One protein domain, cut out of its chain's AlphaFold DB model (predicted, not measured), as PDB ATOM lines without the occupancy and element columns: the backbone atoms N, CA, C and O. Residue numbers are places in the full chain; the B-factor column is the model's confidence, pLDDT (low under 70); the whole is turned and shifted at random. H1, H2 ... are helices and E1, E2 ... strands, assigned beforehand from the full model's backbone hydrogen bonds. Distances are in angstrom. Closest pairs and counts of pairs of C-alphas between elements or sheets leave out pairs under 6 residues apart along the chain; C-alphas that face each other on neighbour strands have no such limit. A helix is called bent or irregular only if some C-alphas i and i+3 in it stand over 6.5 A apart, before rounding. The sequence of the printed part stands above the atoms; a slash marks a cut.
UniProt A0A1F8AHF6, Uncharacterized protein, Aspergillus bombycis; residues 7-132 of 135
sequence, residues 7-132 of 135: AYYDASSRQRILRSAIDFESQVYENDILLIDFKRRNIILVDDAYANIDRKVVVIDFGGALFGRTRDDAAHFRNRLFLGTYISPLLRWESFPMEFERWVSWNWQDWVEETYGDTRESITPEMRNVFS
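What this domain is: This is residues 7 to 132 of the 135 residues of an uncharacterized protein of Aspergillus bombycis (UniProt A0A1F8AHF6). One long helix, H1, runs through the middle, with the strand hairpin E1 E2 along one side of it, the short helix H3 and the longer H5 on the opposite side, and H4 on a third side near the beginning of H1, these three helices close to H1 but loosely set against it. H2 lies far out at one end of the longest axis and the loop of the hairpin at the other, while H6 sits beside H3 toward the H2 end. The printed part has 126 residues, with six named helices and two named strands in the order H1 E1 E2 H2 H3 H4 H5 H6; the two strands form one antiparallel sheet, and the class is mostly helix. The whole is compact, with a radius of gyration of the C-alphas of 15.6 A and spans of 47 by 32 by 24 A.

Where its parts are: Find C-alpha 11 at (-79.937, 7.949, 91.158); from there H1, residues 11 to 30, runs 28.1 A to C-alpha 30 at (-57.351, 22.403, 99.421). Next come E1, residues 43 to 46, 9.6 A, and E2, residues 56 to 59, 9.9 A. Look then for H2 at residues 72 to 80, 14.5 A, H3 at 89 to 92, 4.9 A, and H4 at 98 to 103, 9.8 A. H5, residues 108 to 122, runs 20.7 A, and H6, residues 125 to 131, runs 10.0 A and ends at C-alpha 131 at (-54.220, 18.116, 85.734). H2, H4 and H5 are irregular: C-alphas 73 and 76 are 8.1 A apart, 99 and 102 8.2 A, 115 and 118 7.9 A.

How they stand to each other: Start at H1: its closest C-alphas to E2 are those of Ser 20 and Val 57, 6.5 A. E1 and E2 are a hairpin, antiparallel at 153 degrees; look at N 44 and O 58, 2.7 A, and N 58 and O 44, 2.9 A, within hydrogen-bond range. H1 and H4 are close but not clearly touching, Arg 14 to Trp 103 at 6.4 A between C-alphas, with a shallow tilt of 31 degrees, opposite ways. H3 and H5 touch, the closest C-alphas being those of Leu 90 and Val 112, 6.4 A. H3 and H6 only just touch, with 3 pairs of C-alphas within 8 A, the closest Leu 91 and Phe 131, 5.9 A. H2 and H6 are close but not clearly touching, with the C-alphas of Arg 80 and Val 130 7.4 A apart; H1 and H2 are apart. Every O i to N i+4 pair is within hydrogen-bond range in H1 and H6, but 6 of 11 in H5, 0 of 5 in H2 and 0 of 2 in H4, where O i to N i+3 gives 4 of 6 and 2 of 3; H3 is too short for an i+4 pair.

The domain as a whole: The farthest C-alphas, those of Tyr 50 and His 76, are 49.2 A apart. The printed part has no cut. The links H1 to E1 and E2 to H2 are long; in them residues 33 to 34 pair with 66 to 67, antiparallel. The mean pLDDT of the printed part is 89.6, and residues 48 to 54 are under 70.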
ATOM      1  N   ALA A   7     -78.269  -0.587  94.687       90.69
ATOM      2  CA  ALA A   7     -79.640  -0.851  94.254       90.69
ATOM      3  C   ALA A   7     -80.700  -0.361  95.258       90.69
ATOM      4  O   ALA A   7     -81.839  -0.111  94.869       90.69
ATOM      5  N   TYR A   8     -80.330  -0.165  96.529       89.25
ATOM      6  CA  TYR A   8     -81.206   0.430  97.546       89.25
ATOM      7  C   TYR A   8     -81.264   1.965  97.492       89.25
ATOM      8  O   TYR A   8     -81.876   2.591  98.360       89.25
ATOM      9  N   TYR A   9     -80.619   2.584  96.502       89.06
ATOM     10  CA  TYR A   9     -80.511   4.031  96.367       89.06
ATOM     11  C   TYR A   9     -80.919   4.452  94.955       89.06
ATOM     12  O   TYR A   9     -80.340   4.016  93.954       89.06
ATOM     13  N   ASP A  10     -81.880   5.369  94.861       91.75
ATOM     14  CA  ASP A  10     -82.184   6.011  93.586       91.75
ATOM     15  C   ASP A  10     -80.983   6.827  93.064       91.75
ATOM     16  O   ASP A  10     -79.984   7.060  93.756       91.75
ATOM     17  N   ALA A  11     -81.039   7.225  91.791       93.00
ATOM     18  CA  ALA A  11     -79.937   7.949  91.158       93.00
ATOM     19  C   ALA A  11     -79.626   9.275  91.876       93.00
ATOM     20  O   ALA A  11     -78.459   9.569  92.118       93.00
ATOM     21  N   SER A  12     -80.653  10.028  92.284       91.81
ATOM     22  CA  SER A  12     -80.485  11.312  92.978       91.81
ATOM     23  C   SER A  12     -79.776  11.153  94.329       91.81
ATOM     24  O   SER A  12     -78.875  11.919  94.667       91.81
ATOM     25  N   SER A  13     -80.113  10.118  95.095       90.94
ATOM     26  CA  SER A  13     -79.472   9.823  96.377       90.94
ATOM     27  C   SER A  13     -78.015   9.414  96.191       90.94
ATOM     28  O   SER A  13     -77.149   9.876  96.933       90.94
ATOM     29  N   ARG A  14     -77.710   8.604  95.168       92.94
ATOM     30  CA  ARG A  14     -76.322   8.244  94.835       92.94
ATOM     31  C   ARG A  14     -75.512   9.463  94.385       92.94
ATOM     32  O   ARG A  14     -74.375   9.609  94.825       92.94
ATOM     33  N   GLN A  15     -76.099  10.366  93.598       94.88
ATOM     34  CA  GLN A  15     -75.481  11.646  93.232       94.88
ATOM     35  C   GLN A  15     -75.186  12.509  94.468       94.88
ATOM     36  O   GLN A  15     -74.067  12.993  94.608       94.88
ATOM     37  N   ARG A  16     -76.132  12.652  95.408       92.81
ATOM     38  CA  ARG A  16     -75.917  13.403  96.664       92.81
ATOM     39  C   ARG A  16     -74.802  12.811  97.532       92.81
ATOM     40  O   ARG A  16     -73.991  13.558  98.081       92.81
ATOM     41  N   ILE A  17     -74.734  11.481  97.627       92.81
ATOM     42  CA  ILE A  17     -73.669  10.771  98.350       92.81
ATOM     43  C   ILE A  17     -72.305  11.052  97.712       92.81
ATOM     44  O   ILE A  17     -71.367  11.431  98.412       92.81
ATOM     45  N   LEU A  18     -72.194  10.885  96.391       94.81
ATOM     46  CA  LEU A  18     -70.937  11.102  95.675       94.81
ATOM     47  C   LEU A  18     -70.509  12.568  95.713       94.81
ATOM     48  O   LEU A  18     -69.335  12.838  95.943       94.81
ATOM     49  N   ARG A  19     -71.453  13.506  95.580       95.38
ATOM     50  CA  ARG A  19     -71.194  14.935  95.769       95.38
ATOM     51  C   ARG A  19     -70.605  15.209  97.148       95.38
ATOM     52  O   ARG A  19     -69.515  15.750  97.226       95.38
ATOM     53  N   SER A  20     -71.254  14.746  98.217       94.75
ATOM     54  CA  SER A  20     -70.763  14.963  99.588       94.75
ATOM     55  C   SER A  20     -69.361  14.385  99.809       94.75
ATOM     56  O   SER A  20     -68.540  14.977 100.506       94.75
ATOM     57  N   ALA A  21     -69.069  13.225  99.212       94.75
ATOM     58  CA  ALA A  21     -67.750  12.607  99.289       94.75
ATOM     59  C   ALA A  21     -66.680  13.437  98.551       94.75
ATOM     60  O   ALA A  21     -65.594  13.646  99.090       94.75
ATOM     61  N   ILE A  22     -66.990  13.931  97.348       95.75
ATOM     62  CA  ILE A  22     -66.091  14.770  96.539       95.75
ATOM     63  C   ILE A  22     -65.899  16.148  97.173       95.75
ATOM     64  O   ILE A  22     -64.775  16.642  97.187       95.75
ATOM     65  N   ASP A  23     -66.951  16.752  97.726       96.00
ATOM     66  CA  ASP A  23     -66.879  18.026  98.447       96.00
ATOM     67  C   ASP A  23     -65.920  17.907  99.636       96.00
ATOM     68  O   ASP A  23     -65.006  18.719  99.788       96.00
ATOM     69  N   PHE A  24     -66.065  16.844 100.437       95.81
ATOM     70  CA  PHE A  24     -65.152  16.563 101.543       95.81
ATOM     71  C   PHE A  24     -63.709  16.379 101.061       95.81
ATOM     72  O   PHE A  24     -62.792  17.018 101.577       95.81
ATOM     73  N   GLU A  25     -63.487  15.517 100.067       95.88
ATOM     74  CA  GLU A  25     -62.140  15.255  99.561       95.88
ATOM     75  C   GLU A  25     -61.515  16.513  98.937       95.88
ATOM     76  O   GLU A  25     -60.328  16.750  99.128       95.88
ATOM     77  N   SER A  26     -62.311  17.375  98.297       95.44
ATOM     78  CA  SER A  26     -61.861  18.665  97.755       95.44
ATOM     79  C   SER A  26     -61.416  19.637  98.838       95.44
ATOM     80  O   SER A  26     -60.376  20.271  98.681       95.44
ATOM     81  N   GLN A  27     -62.144  19.718  99.954       94.88
ATOM     82  CA  GLN A  27     -61.746  20.537 101.102       94.88
ATOM     83  C   GLN A  27     -60.448  20.028 101.736       94.88
ATOM     84  O   GLN A  27     -59.563  20.812 102.079       94.88
ATOM     85  N   VAL A  28     -60.307  18.708 101.877       95.44
ATOM     86  CA  VAL A  28     -59.072  18.095 102.386       95.44
ATOM     87  C   VAL A  28     -57.905  18.374 101.435       95.44
ATOM     88  O   VAL A  28     -56.830  18.771 101.888       95.44
ATOM     89  N   TYR A  29     -58.137  18.250 100.126       94.94
ATOM     90  CA  TYR A  29     -57.150  18.558  99.099       94.94
ATOM     91  C   TYR A  29     -56.701  20.018  99.174       94.94
ATOM     92  O   TYR A  29     -55.500  20.270  99.215       94.94
ATOM     93  N   GLU A  30     -57.633  20.968  99.266       94.50
ATOM     94  CA  GLU A  30     -57.351  22.403  99.421       94.50
ATOM     95  C   GLU A  30     -56.460  22.697 100.638       94.50
ATOM     96  O   GLU A  30     -55.542  23.507 100.543       94.50
ATOM     97  N   ASN A  31     -56.635  21.950 101.734       94.56
ATOM     98  CA  ASN A  31     -55.812  22.027 102.948       94.56
ATOM     99  C   ASN A  31     -54.493  21.232 102.856       94.56
ATOM    100  O   ASN A  31     -53.930  20.813 103.866       94.56
ATOM    101  N   ASP A  32     -53.991  21.022 101.640       94.75
ATOM    102  CA  ASP A  32     -52.713  20.373 101.341       94.75
ATOM    103  C   ASP A  32     -52.604  18.914 101.772       94.75
ATOM    104  O   ASP A  32     -51.504  18.390 101.940       94.75
ATOM    105  N   ILE A  33     -53.731  18.218 101.886       94.94
ATOM    106  CA  ILE A  33     -53.758  16.811 102.272       94.94
ATOM    107  C   ILE A  33     -54.258  15.973 101.098       94.94
ATOM    108  O   ILE A  33     -55.347  16.182 100.577       94.94
ATOM    109  N   LEU A  34     -53.473  14.976 100.696       94.00
ATOM    110  CA  LEU A  34     -53.893  13.981  99.711       94.00
ATOM    111  C   LEU A  34     -54.327  12.690 100.411       94.00
ATOM    112  O   LEU A  34     -53.527  12.039 101.088       94.00
ATOM    113  N   LEU A  35     -55.579  12.287 100.194       94.62
ATOM    114  CA  LEU A  35     -56.123  11.014 100.668       94.62
ATOM    115  C   LEU A  35     -55.821   9.898  99.660       94.62
ATOM    116  O   LEU A  35     -56.633   9.582  98.795       94.62
ATOM    117  N   ILE A  36     -54.649   9.272  99.778       92.06
ATOM    118  CA  ILE A  36     -54.203   8.231  98.828       92.06
ATOM    119  C   ILE A  36     -55.107   6.989  98.798       92.06
ATOM    120  O   ILE A  36     -55.079   6.229  97.832       92.06
ATOM    121  N   ASP A  37     -55.885   6.768  99.860       91.94
ATOM    122  CA  ASP A  37     -56.808   5.641  99.978       91.94
ATOM    123  C   ASP A  37     -58.275   6.087 100.009       91.94
ATOM    124  O   ASP A  37     -59.116   5.478 100.669       91.94
ATOM    125  N   PHE A  38     -58.600   7.156  99.277       93.31
ATOM    126  CA  PHE A  38     -59.977   7.602  99.095       93.31
ATOM    127  C   PHE A  38     -60.772   6.609  98.233       93.31
ATOM    128  O   PHE A  38     -60.803   6.680  97.005       93.31
ATOM    129  N   LYS A  39     -61.374   5.617  98.896       92.56
ATOM    130  CA  LYS A  39     -62.084   4.487  98.281       92.56
ATOM    131  C   LYS A  39     -63.407   4.217  98.980       92.56
ATOM    132  O   LYS A  39     -63.595   4.584 100.138       92.56
ATOM    133  N   ARG A  40     -64.308   3.473  98.331       92.56
ATOM    134  CA  ARG A  40     -65.648   3.163  98.867       92.56
ATOM    135  C   ARG A  40     -65.622   2.479 100.235       92.56
ATOM    136  O   ARG A  40     -66.532   2.654 101.048       92.56
ATOM    137  N   ARG A  41     -64.601   1.674 100.523       93.50
ATOM    138  CA  ARG A  41     -64.472   1.038 101.845       93.50
ATOM    139  C   ARG A  41     -64.262   2.041 102.983       93.50
ATOM    140  O   ARG A  41     -64.713   1.774 104.088       93.50
ATOM    141  N   ASN A  42     -63.700   3.207 102.679       95.31
ATOM    142  CA  ASN A  42     -63.351   4.237 103.652       95.31
ATOM    143  C   ASN A  42     -64.417   5.341 103.747       95.31
ATOM    144  O   ASN A  42     -64.215   6.346 104.414       95.31
ATOM    145  N   ILE A  43     -65.568   5.169 103.094       94.00
ATOM    146  CA  ILE A  43     -66.692   6.112 103.140       94.00
ATOM    147  C   ILE A  43     -67.860   5.425 103.832       94.00
ATOM    148  O   ILE A  43     -68.417   4.506 103.264       94.00
ATOM    149  N   ILE A  44     -68.293   5.831 105.011       92.88
ATOM    150  CA  ILE A  44     -69.432   5.246 105.724       92.88
ATOM    151  C   ILE A  44     -70.698   6.049 105.418       92.88
ATOM    152  O   ILE A  44     -70.692   7.277 105.468       92.88
ATOM    153  N   LEU A  45     -71.780   5.340 105.087       90.56
ATOM    154  CA  LEU A  45     -73.109   5.928 104.932       90.56
ATOM    155  C   LEU A  45     -73.848   5.726 106.245       90.56
ATOM    156  O   LEU A  45     -74.085   4.588 106.648       90.56
ATOM    157  N   VAL A  46     -74.160   6.823 106.920       85.62
ATOM    158  CA  VAL A  46     -74.891   6.794 108.182       85.62
ATOM    159  C   VAL A  46     -76.353   7.084 107.876       85.62
ATOM    160  O   VAL A  46     -76.680   8.161 107.370       85.62
ATOM    161  N   ASP A  47     -77.217   6.111 108.165       73.50
ATOM    162  CA  ASP A  47     -78.662   6.322 108.163       73.50
ATOM    163  C   ASP A  47     -79.026   6.989 109.490       73.50
ATOM    164  O   ASP A  47     -78.908   6.390 110.561       73.50
ATOM    165  N   ASP A  48     -79.401   8.262 109.429       61.91
ATOM    166  CA  ASP A  48     -79.945   8.946 110.589       61.91
ATOM    167  C   ASP A  48     -81.448   8.660 110.625       61.91
ATOM    168  O   ASP A  48     -82.226   9.230 109.863       61.91
ATOM    169  N   ALA A  49     -81.853   7.751 111.515       54.47
ATOM    170  CA  ALA A  49     -83.252   7.365 111.703       54.47
ATOM    171  C   ALA A  49     -84.173   8.555 112.058       54.47
ATOM    172  O   ALA A  49     -85.394   8.415 111.986       54.47
ATOM    173  N   TYR A  50     -83.610   9.711 112.431       53.91
ATOM    174  CA  TYR A  50     -84.341  10.932 112.760       53.91
ATOM    175  C   TYR A  50     -84.248  12.017 111.677       53.91
ATOM    176  O   TYR A  50     -85.115  12.894 111.633       53.91
ATOM    177  N   ALA A  51     -83.257  11.968 110.780       53.66
ATOM    178  CA  ALA A  51     -83.101  12.936 109.697       53.66
ATOM    179  C   ALA A  51     -83.639  12.352 108.387       53.66
ATOM    180  O   ALA A  51     -82.928  11.760 107.581       53.66
ATOM    181  N   ASN A  52     -84.931  12.559 108.161       51.31
ATOM    182  CA  ASN A  52     -85.703  11.999 107.049       51.31
ATOM    183  C   ASN A  52     -85.311  12.524 105.644       51.31
ATOM    184  O   ASN A  52     -86.116  12.432 104.719       51.31
ATOM    185  N   ILE A  53     -84.149  13.171 105.476       54.09
ATOM    186  CA  ILE A  53     -83.845  13.954 104.266       54.09
ATOM    187  C   ILE A  53     -82.399  13.789 103.770       54.09
ATOM    188  O   ILE A  53     -82.226  13.660 102.559       54.09
ATOM    189  N   ASP A  54     -81.381  13.662 104.631       62.28
ATOM    190  CA  ASP A  54     -79.985  13.554 104.175       62.28
ATOM    191  C   ASP A  54     -79.181  12.506 104.956       62.28
ATOM    192  O   ASP A  54     -78.852  12.673 106.130       62.28
ATOM    193  N   ARG A  55     -78.825  11.410 104.272       70.62
ATOM    194  CA  ARG A  55     -77.872  10.420 104.791       70.62
ATOM    195  C   ARG A  55     -76.495  11.058 104.906       70.62
ATOM    196  O   ARG A  55     -75.965  11.583 103.927       70.62
ATOM    197  N   LYS A  56     -75.891  10.971 106.091       82.25
ATOM    198  CA  LYS A  56     -74.578  11.563 106.347       82.25
ATOM    199  C   LYS A  56     -73.479  10.685 105.753       82.25
ATOM    200  O   LYS A  56     -73.405   9.486 106.027       82.25
ATOM    201  N   VAL A  57     -72.599  11.302 104.971       91.06
ATOM    202  CA  VAL A  57     -71.368  10.686 104.467       91.06
ATOM    203  C   VAL A  57     -70.243  10.964 105.463       91.06
ATOM    204  O   VAL A  57     -69.989  12.114 105.813       91.06
ATOM    205  N   VAL A  58     -69.578   9.913 105.942       92.12
ATOM    206  CA  VAL A  58     -68.429  10.019 106.854       92.12
ATOM    207  C   VAL A  58     -67.228   9.350 106.209       92.12
ATOM    208  O   VAL A  58     -67.264   8.157 105.937       92.12
ATOM    209  N   VAL A  59     -66.149  10.092 105.984       94.25
ATOM    210  CA  VAL A  59     -64.892   9.522 105.486       94.25
ATOM    211  C   VAL A  59     -64.023   9.129 106.675       94.25
ATOM    212  O   VAL A  59     -63.872   9.899 107.623       94.25
ATOM    213  N   ILE A  60     -63.498   7.911 106.643       94.69
ATOM    214  CA  ILE A  60     -62.642   7.316 107.671       94.69
ATOM    215  C   ILE A  60     -61.299   6.904 107.063       94.69
ATOM    216  O   ILE A  60     -61.098   7.019 105.859       94.69
ATOM    217  N   ASP A  61     -60.409   6.392 107.912       93.12
ATOM    218  CA  ASP A  61     -59.084   5.888 107.539       93.12
ATOM    219  C   ASP A  61     -58.194   6.922 106.828       93.12
ATOM    220  O   ASP A  61     -58.035   6.963 105.609       93.12
ATOM    221  N   PHE A  62     -57.558   7.757 107.647       94.69
ATOM    222  CA  PHE A  62     -56.579   8.754 107.215       94.69
ATOM    223  C   PHE A  62     -55.138   8.254 107.386       94.69
ATOM    224  O   PHE A  62     -54.203   9.046 107.287       94.69
ATOM    225  N   GLY A  63     -54.928   6.956 107.652       93.31
ATOM    226  CA  GLY A  63     -53.608   6.411 107.997       93.31
ATOM    227  C   GLY A  63     -52.557   6.572 106.893       93.31
ATOM    228  O   GLY A  63     -51.364   6.608 107.179       93.31
ATOM    229  N   GLY A  64     -52.998   6.705 105.638       91.50
ATOM    230  CA  GLY A  64     -52.142   6.969 104.478       91.50
ATOM    231  C   GLY A  64     -52.108   8.425 104.006       91.50
ATOM    232  O   GLY A  64     -51.514   8.693 102.964       91.50
ATOM    233  N   ALA A  65     -52.766   9.359 104.694       95.00
ATOM    234  CA  ALA A  65     -52.875  10.739 104.223       95.00
ATOM    235  C   ALA A  65     -51.494  11.405 104.073       95.00
ATOM    236  O   ALA A  65     -50.638  11.301 104.951       95.00
ATOM    237  N   LEU A  66     -51.279  12.104 102.954       93.94
ATOM    238  CA  LEU A  66     -50.027  12.807 102.664       93.94
ATOM    239  C   LEU A  66     -50.211  14.317 102.815       93.94
ATOM    240  O   LEU A  66     -50.912  14.941 102.018       93.94
ATOM    241  N   PHE A  67     -49.532  14.900 103.799       91.69
ATOM    242  CA  PHE A  67     -49.456  16.349 103.986       91.69
ATOM    243  C   PHE A  67     -48.495  16.978 102.966       91.69
ATOM    244  O   PHE A  67     -47.446  16.421 102.642       91.69
ATOM    245  N   GLY A  68     -48.862  18.136 102.421       91.75
ATOM    246  CA  GLY A  68     -48.212  18.725 101.249       91.75
ATOM    247  C   GLY A  68     -48.507  17.979  99.942       91.75
ATOM    248  O   GLY A  68     -47.766  18.150  98.974       91.75
ATOM    249  N   ARG A  69     -49.544  17.123  99.922       90.56
ATOM    250  CA  ARG A  69     -50.016  16.324  98.769       90.56
ATOM    251  C   ARG A  69     -48.949  15.449  98.090       90.56
ATOM    252  O   ARG A  69     -49.138  14.998  96.964       90.56
ATOM    253  N   THR A  70     -47.822  15.203  98.751       89.44
ATOM    254  CA  THR A  70     -46.714  14.396  98.229       89.44
ATOM    255  C   THR A  70     -45.892  13.809  99.364       89.44
ATOM    256  O   THR A  70     -45.918  14.308 100.488       89.44
ATOM    257  N   ARG A  71     -45.134  12.758  99.061       85.69
ATOM    258  CA  ARG A  71     -44.151  12.188  99.983       85.69
ATOM    259  C   ARG A  71     -42.919  13.084 100.093       85.69
ATOM    260  O   ARG A  71     -42.605  13.843  99.177       85.69
ATOM    261  N   ASP A  72     -42.202  12.975 101.207       82.75
ATOM    262  CA  ASP A  72     -41.021  13.808 101.464       82.75
ATOM    263  C   ASP A  72     -39.871  13.552 100.479       82.75
ATOM    264  O   ASP A  72     -39.187  14.491 100.072       82.75
ATOM    265  N   ASP A  73     -39.705  12.314 100.013       83.69
ATOM    266  CA  ASP A  73     -38.738  11.947  98.968       83.69
ATOM    267  C   ASP A  73     -39.065  12.566  97.591       83.69
ATOM    268  O   ASP A  73     -38.187  12.728  96.742       83.69
ATOM    269  N   ALA A  74     -40.310  13.002  97.395       83.75
ATOM    270  CA  ALA A  74     -40.818  13.665  96.198       83.75
ATOM    271  C   ALA A  74     -41.113  15.164  96.421       83.75
ATOM    272  O   ALA A  74     -41.848  15.784  95.645       83.75
ATOM    273  N   ALA A  75     -40.529  15.786  97.454       79.56
ATOM    274  CA  ALA A  75     -40.807  17.180  97.822       79.56
ATOM    275  C   ALA A  75     -40.521  18.202  96.701       79.56
ATOM    276  O   ALA A  75     -41.156  19.253  96.647       79.56
ATOM    277  N   HIS A  76     -39.617  17.892  95.770       81.38
ATOM    278  CA  HIS A  76     -39.299  18.751  94.623       81.38
ATOM    279  C   HIS A  76     -40.487  18.967  93.665       81.38
ATOM    280  O   HIS A  76     -40.501  19.951  92.924       81.38
ATOM    281  N   PHE A  77     -41.515  18.109  93.705       79.69
ATOM    282  CA  PHE A  77     -42.751  18.308  92.944       79.69
ATOM    283  C   PHE A  77     -43.723  19.304  93.587       79.69
ATOM    284  O   PHE A  77     -44.603  19.786  92.880       79.69
ATOM    285  N   ARG A  78     -43.568  19.667  94.874       80.38
ATOM    286  CA  ARG A  78     -44.534  20.503  95.627       80.38
ATOM    287  C   ARG A  78     -44.889  21.812  94.921       80.38
ATOM    288  O   ARG A  78     -46.057  22.183  94.886       80.38
ATOM    289  N   ASN A  79     -43.918  22.451  94.269       78.50
ATOM    290  CA  ASN A  79     -44.129  23.700  93.524       78.50
ATOM    291  C   ASN A  79     -45.127  23.558  92.361       78.50
ATOM    292  O   ASN A  79     -45.708  24.548  91.931       78.50
ATOM    293  N   ARG A  80     -45.327  22.340  91.842       82.12
ATOM    294  CA  ARG A  80     -46.276  22.029  90.759       82.12
ATOM    295  C   ARG A  80     -47.640  21.562  91.272       82.12
ATOM    296  O   ARG A  80     -48.533  21.348  90.466       82.12
ATOM    297  N   LEU A  81     -47.798  21.383  92.586       83.06
ATOM    298  CA  LEU A  81     -49.020  20.849  93.196       83.06
ATOM    299  C   LEU A  81     -50.003  21.936  93.632       83.06
ATOM    300  O   LEU A  81     -51.059  21.590  94.151       83.06
ATOM    301  N   PHE A  82     -49.666  23.219  93.431       90.19
ATOM    302  CA  PHE A  82     -50.503  24.364  93.809       90.19
ATOM    303  C   PHE A  82     -50.979  24.271  95.271       90.19
ATOM    304  O   PHE A  82     -52.179  24.268  95.555       90.19
ATOM    305  N   LEU A  83     -50.024  24.106  96.195       89.06
ATOM    306  CA  LEU A  83     -50.315  24.010  97.626       89.06
ATOM    307  C   LEU A  83     -50.971  25.300  98.142       89.06
ATOM    308  O   LEU A  83     -50.623  26.392  97.697       89.06
ATOM    309  N   GLY A  84     -51.933  25.159  99.048       87.19
ATOM    310  CA  GLY A  84     -52.783  26.224  99.577       87.19
ATOM    311  C   GLY A  84     -53.835  26.743  98.595       87.19
ATOM    312  O   GLY A  84     -54.586  27.652  98.941       87.19
ATOM    313  N   THR A  85     -53.898  26.194  97.378       91.62
ATOM    314  CA  THR A  85     -54.844  26.624  96.346       91.62
ATOM    315  C   THR A  85     -55.922  25.573  96.125       91.62
ATOM    316  O   THR A  85     -55.626  24.378  95.996       91.62
ATOM    317  N   TYR A  86     -57.168  26.036  96.034       93.81
ATOM    318  CA  TYR A  86     -58.305  25.231  95.604       93.81
ATOM    319  C   TYR A  86     -58.122  24.761  94.156       93.81
ATOM    320  O   TYR A  86     -57.844  25.560  93.263       93.81
ATOM    321  N   ILE A  87     -58.312  23.461  93.921       95.06
ATOM    322  CA  ILE A  87     -58.288  22.867  92.584       95.06
ATOM    323  C   ILE A  87     -59.659  22.269  92.294       95.06
ATOM    324  O   ILE A  87     -60.079  21.302  92.937       95.06
ATOM    325  N   SER A  88     -60.324  22.839  91.288       95.94
ATOM    326  CA  SER A  88     -61.679  22.471  90.883       95.94
ATOM    327  C   SER A  88     -61.846  20.956  90.654       95.94
ATOM    328  O   SER A  88     -61.025  20.338  89.960       95.94
ATOM    329  N   PRO A  89     -62.945  20.351  91.150       96.06
ATOM    330  CA  PRO A  89     -63.337  18.990  90.810       96.06
ATOM    331  C   PRO A  89     -63.465  18.741  89.306       96.06
ATOM    332  O   PRO A  89     -63.201  17.624  88.876       96.06
ATOM    333  N   LEU A  90     -63.765  19.764  88.495       95.75
ATOM    334  CA  LEU A  90     -63.787  19.638  87.033       95.75
ATOM    335  C   LEU A  90     -62.443  19.151  86.466       95.75
ATOM    336  O   LEU A  90     -62.427  18.509  85.425       95.75
ATOM    337  N   LEU A  91     -61.320  19.454  87.134       94.00
ATOM    338  CA  LEU A  91     -59.998  18.940  86.768       94.00
ATOM    339  C   LEU A  91     -59.699  17.601  87.446       94.00
ATOM    340  O   LEU A  91     -59.286  16.647  86.794       94.00
ATOM    341  N   ARG A  92     -59.884  17.521  88.768       92.69
ATOM    342  CA  ARG A  92     -59.434  16.358  89.560       92.69
ATOM    343  C   ARG A  92     -60.294  15.114  89.345       92.69
ATOM    344  O   ARG A  92     -59.801  13.998  89.467       92.69
ATOM    345  N   TRP A  93     -61.559  15.324  89.002       93.56
ATOM    346  CA  TRP A  93     -62.570  14.296  88.790       93.56
ATOM    347  C   TRP A  93     -63.057  14.260  87.332       93.56
ATOM    348  O   TRP A  93     -64.102  13.680  87.050       93.56
ATOM    349  N   GLU A  94     -62.293  14.831  86.390       89.19
ATOM    350  CA  GLU A  94     -62.593  14.791  84.947       89.19
ATOM    351  C   GLU A  94     -62.730  13.346  84.435       89.19
ATOM    352  O   GLU A  94     -63.600  13.014  83.624       89.19
ATOM    353  N   SER A  95     -61.851  12.466  84.920       88.56
ATOM    354  CA  SER A  95     -61.872  11.044  84.588       88.56
ATOM    355  C   SER A  95     -62.796  10.280  85.526       88.56
ATOM    356  O   SER A  95     -62.807  10.510  86.734       88.56
ATOM    357  N   PHE A  96     -63.539   9.325  84.964       87.94
ATOM    358  CA  PHE A  96     -64.444   8.491  85.740       87.94
ATOM    359  C   PHE A  96     -63.683   7.675  86.795       87.94
ATOM    360  O   PHE A  96     -62.795   6.891  86.437       87.94
ATOM    361  N   PRO A  97     -64.023   7.803  88.087       87.06
ATOM    362  CA  PRO A  97     -63.347   7.048  89.123       87.06
ATOM    363  C   PRO A  97     -63.911   5.622  89.167       87.06
ATOM    364  O   PRO A  97     -64.951   5.373  89.773       87.06
ATOM    365  N   MET A  98     -63.200   4.670  88.553       89.06
ATOM    366  CA  MET A  98     -63.614   3.257  88.443       89.06
ATOM    367  C   MET A  98     -63.973   2.615  89.793       89.06
ATOM    368  O   MET A  98     -64.838   1.748  89.875       89.06
ATOM    369  N   GLU A  99     -63.357   3.087  90.880       88.56
ATOM    370  CA  GLU A  99     -63.709   2.686  92.242       88.56
ATOM    371  C   GLU A  99     -65.208   2.863  92.532       88.56
ATOM    372  O   GLU A  99     -65.750   2.080  93.298       88.56
ATOM    373  N   PHE A 100     -65.909   3.808  91.901       91.00
ATOM    374  CA  PHE A 100     -67.338   4.072  92.092       91.00
ATOM    375  C   PHE A 100     -68.235   3.529  90.969       91.00
ATOM    376  O   PHE A 100     -69.409   3.890  90.923       91.00
ATOM    377  N   GLU A 101     -67.743   2.627  90.110       92.50
ATOM    378  CA  GLU A 101     -68.475   2.126  88.932       92.50
ATOM    379  C   GLU A 101     -69.917   1.703  89.241       92.50
ATOM    380  O   GLU A 101     -70.870   2.177  88.632       92.50
ATOM    381  N   ARG A 102     -70.097   0.883  90.279       92.75
ATOM    382  CA  ARG A 102     -71.420   0.371  90.678       92.75
ATOM    383  C   ARG A 102     -72.379   1.437  91.218       92.75
ATOM    384  O   ARG A 102     -73.571   1.176  91.352       92.75
ATOM    385  N   TRP A 103     -71.873   2.613  91.573       93.88
ATOM    386  CA  TRP A 103     -72.656   3.701  92.151       93.88
ATOM    387  C   TRP A 103     -73.156   4.692  91.106       93.88
ATOM    388  O   TRP A 103     -74.101   5.424  91.393       93.88
ATOM    389  N   VAL A 104     -72.593   4.674  89.900       95.12
ATOM    390  CA  VAL A 104     -72.895   5.638  88.842       95.12
ATOM    391  C   VAL A 104     -73.633   4.940  87.709       95.12
ATOM    392  O   VAL A 104     -73.126   4.018  87.087       95.12
ATOM    393  N   SER A 105     -74.857   5.387  87.440       95.56
ATOM    394  CA  SER A 105     -75.672   4.917  86.307       95.56
ATOM    395  C   SER A 105     -76.050   6.054  85.351       95.56
ATOM    396  O   SER A 105     -77.039   5.951  84.632       95.56
ATOM    397  N   TRP A 106     -75.315   7.164  85.405       95.56
ATOM    398  CA  TRP A 106     -75.515   8.378  84.612       95.56
ATOM    399  C   TRP A 106     -74.209   8.763  83.907       95.56
ATOM    400  O   TRP A 106     -73.156   8.187  84.191       95.56
ATOM    401  N   ASN A 107     -74.262   9.735  82.992       96.38
ATOM    402  CA  ASN A 107     -73.049  10.273  82.381       96.38
ATOM    403  C   ASN A 107     -72.244  11.049  83.431       96.38
ATOM    404  O   ASN A 107     -72.684  12.085  83.928       96.38
ATOM    405  N   TRP A 108     -71.064  10.530  83.767       95.56
ATOM    406  CA  TRP A 108     -70.184  11.129  84.763       95.56
ATOM    407  C   TRP A 108     -69.762  12.555  84.411       95.56
ATOM    408  O   TRP A 108     -69.799  13.422  85.276       95.56
ATOM    409  N   GLN A 109     -69.381  12.797  83.155       95.12
ATOM    410  CA  GLN A 109     -68.858  14.095  82.730       95.12
ATOM    411  C   GLN A 109     -69.941  15.168  82.793       95.12
ATOM    412  O   GLN A 109     -69.707  16.220  83.381       95.12
ATOM    413  N   ASP A 110     -71.135  14.861  82.282       96.56
ATOM    414  CA  ASP A 110     -72.276  15.781  82.338       96.56
ATOM    415  C   ASP A 110     -72.627  16.122  83.792       96.56
ATOM    416  O   ASP A 110     -72.849  17.282  84.123       96.56
ATOM    417  N   TRP A 111     -72.610  15.127  84.687       97.31
ATOM    418  CA  TRP A 111     -72.920  15.342  86.100       97.31
ATOM    419  C   TRP A 111     -71.852  16.158  86.839       97.31
ATOM    420  O   TRP A 111     -72.198  17.009  87.657       97.31
ATOM    421  N   VAL A 112     -70.564  15.925  86.571       96.69
ATOM    422  CA  VAL A 112     -69.468  16.729  87.144       96.69
ATOM    423  C   VAL A 112     -69.557  18.177  86.658       96.69
ATOM    424  O   VAL A 112     -69.424  19.096  87.466       96.69
ATOM    425  N   GLU A 113     -69.844  18.381  85.371       96.75
ATOM    426  CA  GLU A 113     -70.029  19.700  84.760       96.75
ATOM    427  C   GLU A 113     -71.245  20.436  85.342       96.75
ATOM    428  O   GLU A 113     -71.152  21.617  85.666       96.75
ATOM    429  N   GLU A 114     -72.370  19.743  85.528       97.38
ATOM    430  CA  GLU A 114     -73.573  20.300  86.156       97.38
ATOM    431  C   GLU A 114     -73.338  20.642  87.635       97.38
ATOM    432  O   GLU A 114     -73.787  21.683  88.113       97.38
ATOM    433  N   THR A 115     -72.615  19.785  88.364       97.00
ATOM    434  CA  THR A 115     -72.428  19.920  89.818       97.00
ATOM    435  C   THR A 115     -71.393  20.981  90.188       97.00
ATOM    436  O   THR A 115     -71.577  21.668  91.189       97.00
ATOM    437  N   TYR A 116     -70.316  21.104  89.406       97.62
ATOM    438  CA  TYR A 116     -69.159  21.953  89.727       97.62
ATOM    439  C   TYR A 116     -68.843  22.979  88.640       97.62
ATOM    440  O   TYR A 116     -67.757  23.571  88.633       97.62
ATOM    441  N   GLY A 117     -69.749  23.179  87.684       96.88
ATOM    442  CA  GLY A 117     -69.531  24.067  86.550       96.88
ATOM    443  C   GLY A 117     -69.328  25.530  86.939       96.88
ATOM    444  O   GLY A 117     -68.669  26.271  86.211       96.88
ATOM    445  N   ASP A 118     -69.835  25.932  88.096       96.81
ATOM    446  CA  ASP A 118     -69.599  27.227  88.732       96.81
ATOM    447  C   ASP A 118     -68.123  27.450  89.104       96.81
ATOM    448  O   ASP A 118     -67.637  28.577  89.092       96.81
ATOM    449  N   THR A 119     -67.361  26.382  89.347       96.31
ATOM    450  CA  THR A 119     -65.940  26.470  89.722       96.31
ATOM    451  C   THR A 119     -64.994  26.671  88.533       96.31
ATOM    452  O   THR A 119     -63.786  26.814  88.727       96.31
ATOM    453  N   ARG A 120     -65.496  26.697  87.291       95.25
ATOM    454  CA  ARG A 120     -64.663  26.738  86.072       95.25
ATOM    455  C   ARG A 120     -63.760  27.959  85.985       95.25
ATOM    456  O   ARG A 120     -62.643  27.841  85.491       95.25
ATOM    457  N   GLU A 121     -64.214  29.103  86.484       95.06
ATOM    458  CA  GLU A 121     -63.428  30.344  86.477       95.06
ATOM    459  C   GLU A 121     -62.204  30.281  87.404       95.06
ATOM    460  O   GLU A 121     -61.246  31.021  87.198       95.06
ATOM    461  N   SER A 122     -62.183  29.360  88.379       95.25
ATOM    462  CA  SER A 122     -61.012  29.136  89.243       95.25
ATOM    463  C   SER A 122     -59.865  28.396  88.541       95.25
ATOM    464  O   SER A 122     -58.747  28.358  89.051       95.25
ATOM    465  N   ILE A 123     -60.121  27.799  87.372       95.25
ATOM    466  CA  ILE A 123     -59.146  26.979  86.653       95.25
ATOM    467  C   ILE A 123     -58.214  27.870  85.832       95.25
ATOM    468  O   ILE A 123     -58.616  28.430  84.811       95.25
ATOM    469  N   THR A 124     -56.937  27.922  86.214       94.25
ATOM    470  CA  THR A 124     -55.910  28.587  85.400       94.25
ATOM    471  C   THR A 124     -55.387  27.671  84.281       94.25
ATOM    472  O   THR A 124     -55.493  26.440  84.376       94.25
ATOM    473  N   PRO A 125     -54.783  28.227  83.213       93.69
ATOM    474  CA  PRO A 125     -54.117  27.431  82.180       93.69
ATOM    475  C   PRO A 125     -53.023  26.506  82.731       93.69
ATOM    476  O   PRO A 125     -52.879  25.377  82.266       93.69
ATOM    477  N   GLU A 126     -52.277  26.949  83.744       91.88
ATOM    478  CA  GLU A 126     -51.221  26.164  84.389       91.88
ATOM    479  C   GLU A 126     -51.805  24.981  85.159       91.88
ATOM    480  O   GLU A 126     -51.294  23.867  85.040       91.88
ATOM    481  N   MET A 127     -52.897  25.197  85.904       92.62
ATOM    482  CA  MET A 127     -53.623  24.109  86.565       92.62
ATOM    483  C   MET A 127     -54.128  23.111  85.533       92.62
ATOM    484  O   MET A 127     -53.918  21.910  85.685       92.62
ATOM    485  N   ARG A 128     -54.735  23.597  84.445       91.25
ATOM    486  CA  ARG A 128     -55.173  22.725  83.359       91.25
ATOM    487  C   ARG A 128     -54.006  21.903  82.832       91.25
ATOM    488  O   ARG A 128     -54.140  20.700  82.809       91.25
ATOM    489  N   ASN A 129     -52.855  22.494  82.528       88.75
ATOM    490  CA  ASN A 129     -51.695  21.749  82.027       88.75
ATOM    491  C   ASN A 129     -51.192  20.653  82.994       88.75
ATOM    492  O   ASN A 129     -50.756  19.595  82.555       88.75
ATOM    493  N   VAL A 130     -51.253  20.888  84.307       86.62
ATOM    494  CA  VAL A 130     -50.829  19.892  85.308       86.62
ATOM    495  C   VAL A 130     -51.851  18.762  85.467       86.62
ATOM    496  O   VAL A 130     -51.459  17.604  85.606       86.62
ATOM    497  N   PHE A 131     -53.149  19.079  85.448       83.81
ATOM    498  CA  PHE A 131     -54.220  18.116  85.734       83.81
ATOM    499  C   PHE A 131     -54.874  17.502  84.484       83.81
ATOM    500  O   PHE A 131     -55.412  16.400  84.564       83.81
ATOM    501  N   SER A 132     -54.808  18.150  83.318       73.50
ATOM    502  CA  SER A 132     -55.286  17.604  82.046       73.50
ATOM    503  C   SER A 132     -54.300  16.543  81.575       73.50
ATOM    504  O   SER A 132     -53.262  16.868  81.007       73.50
TER     505      SER A 132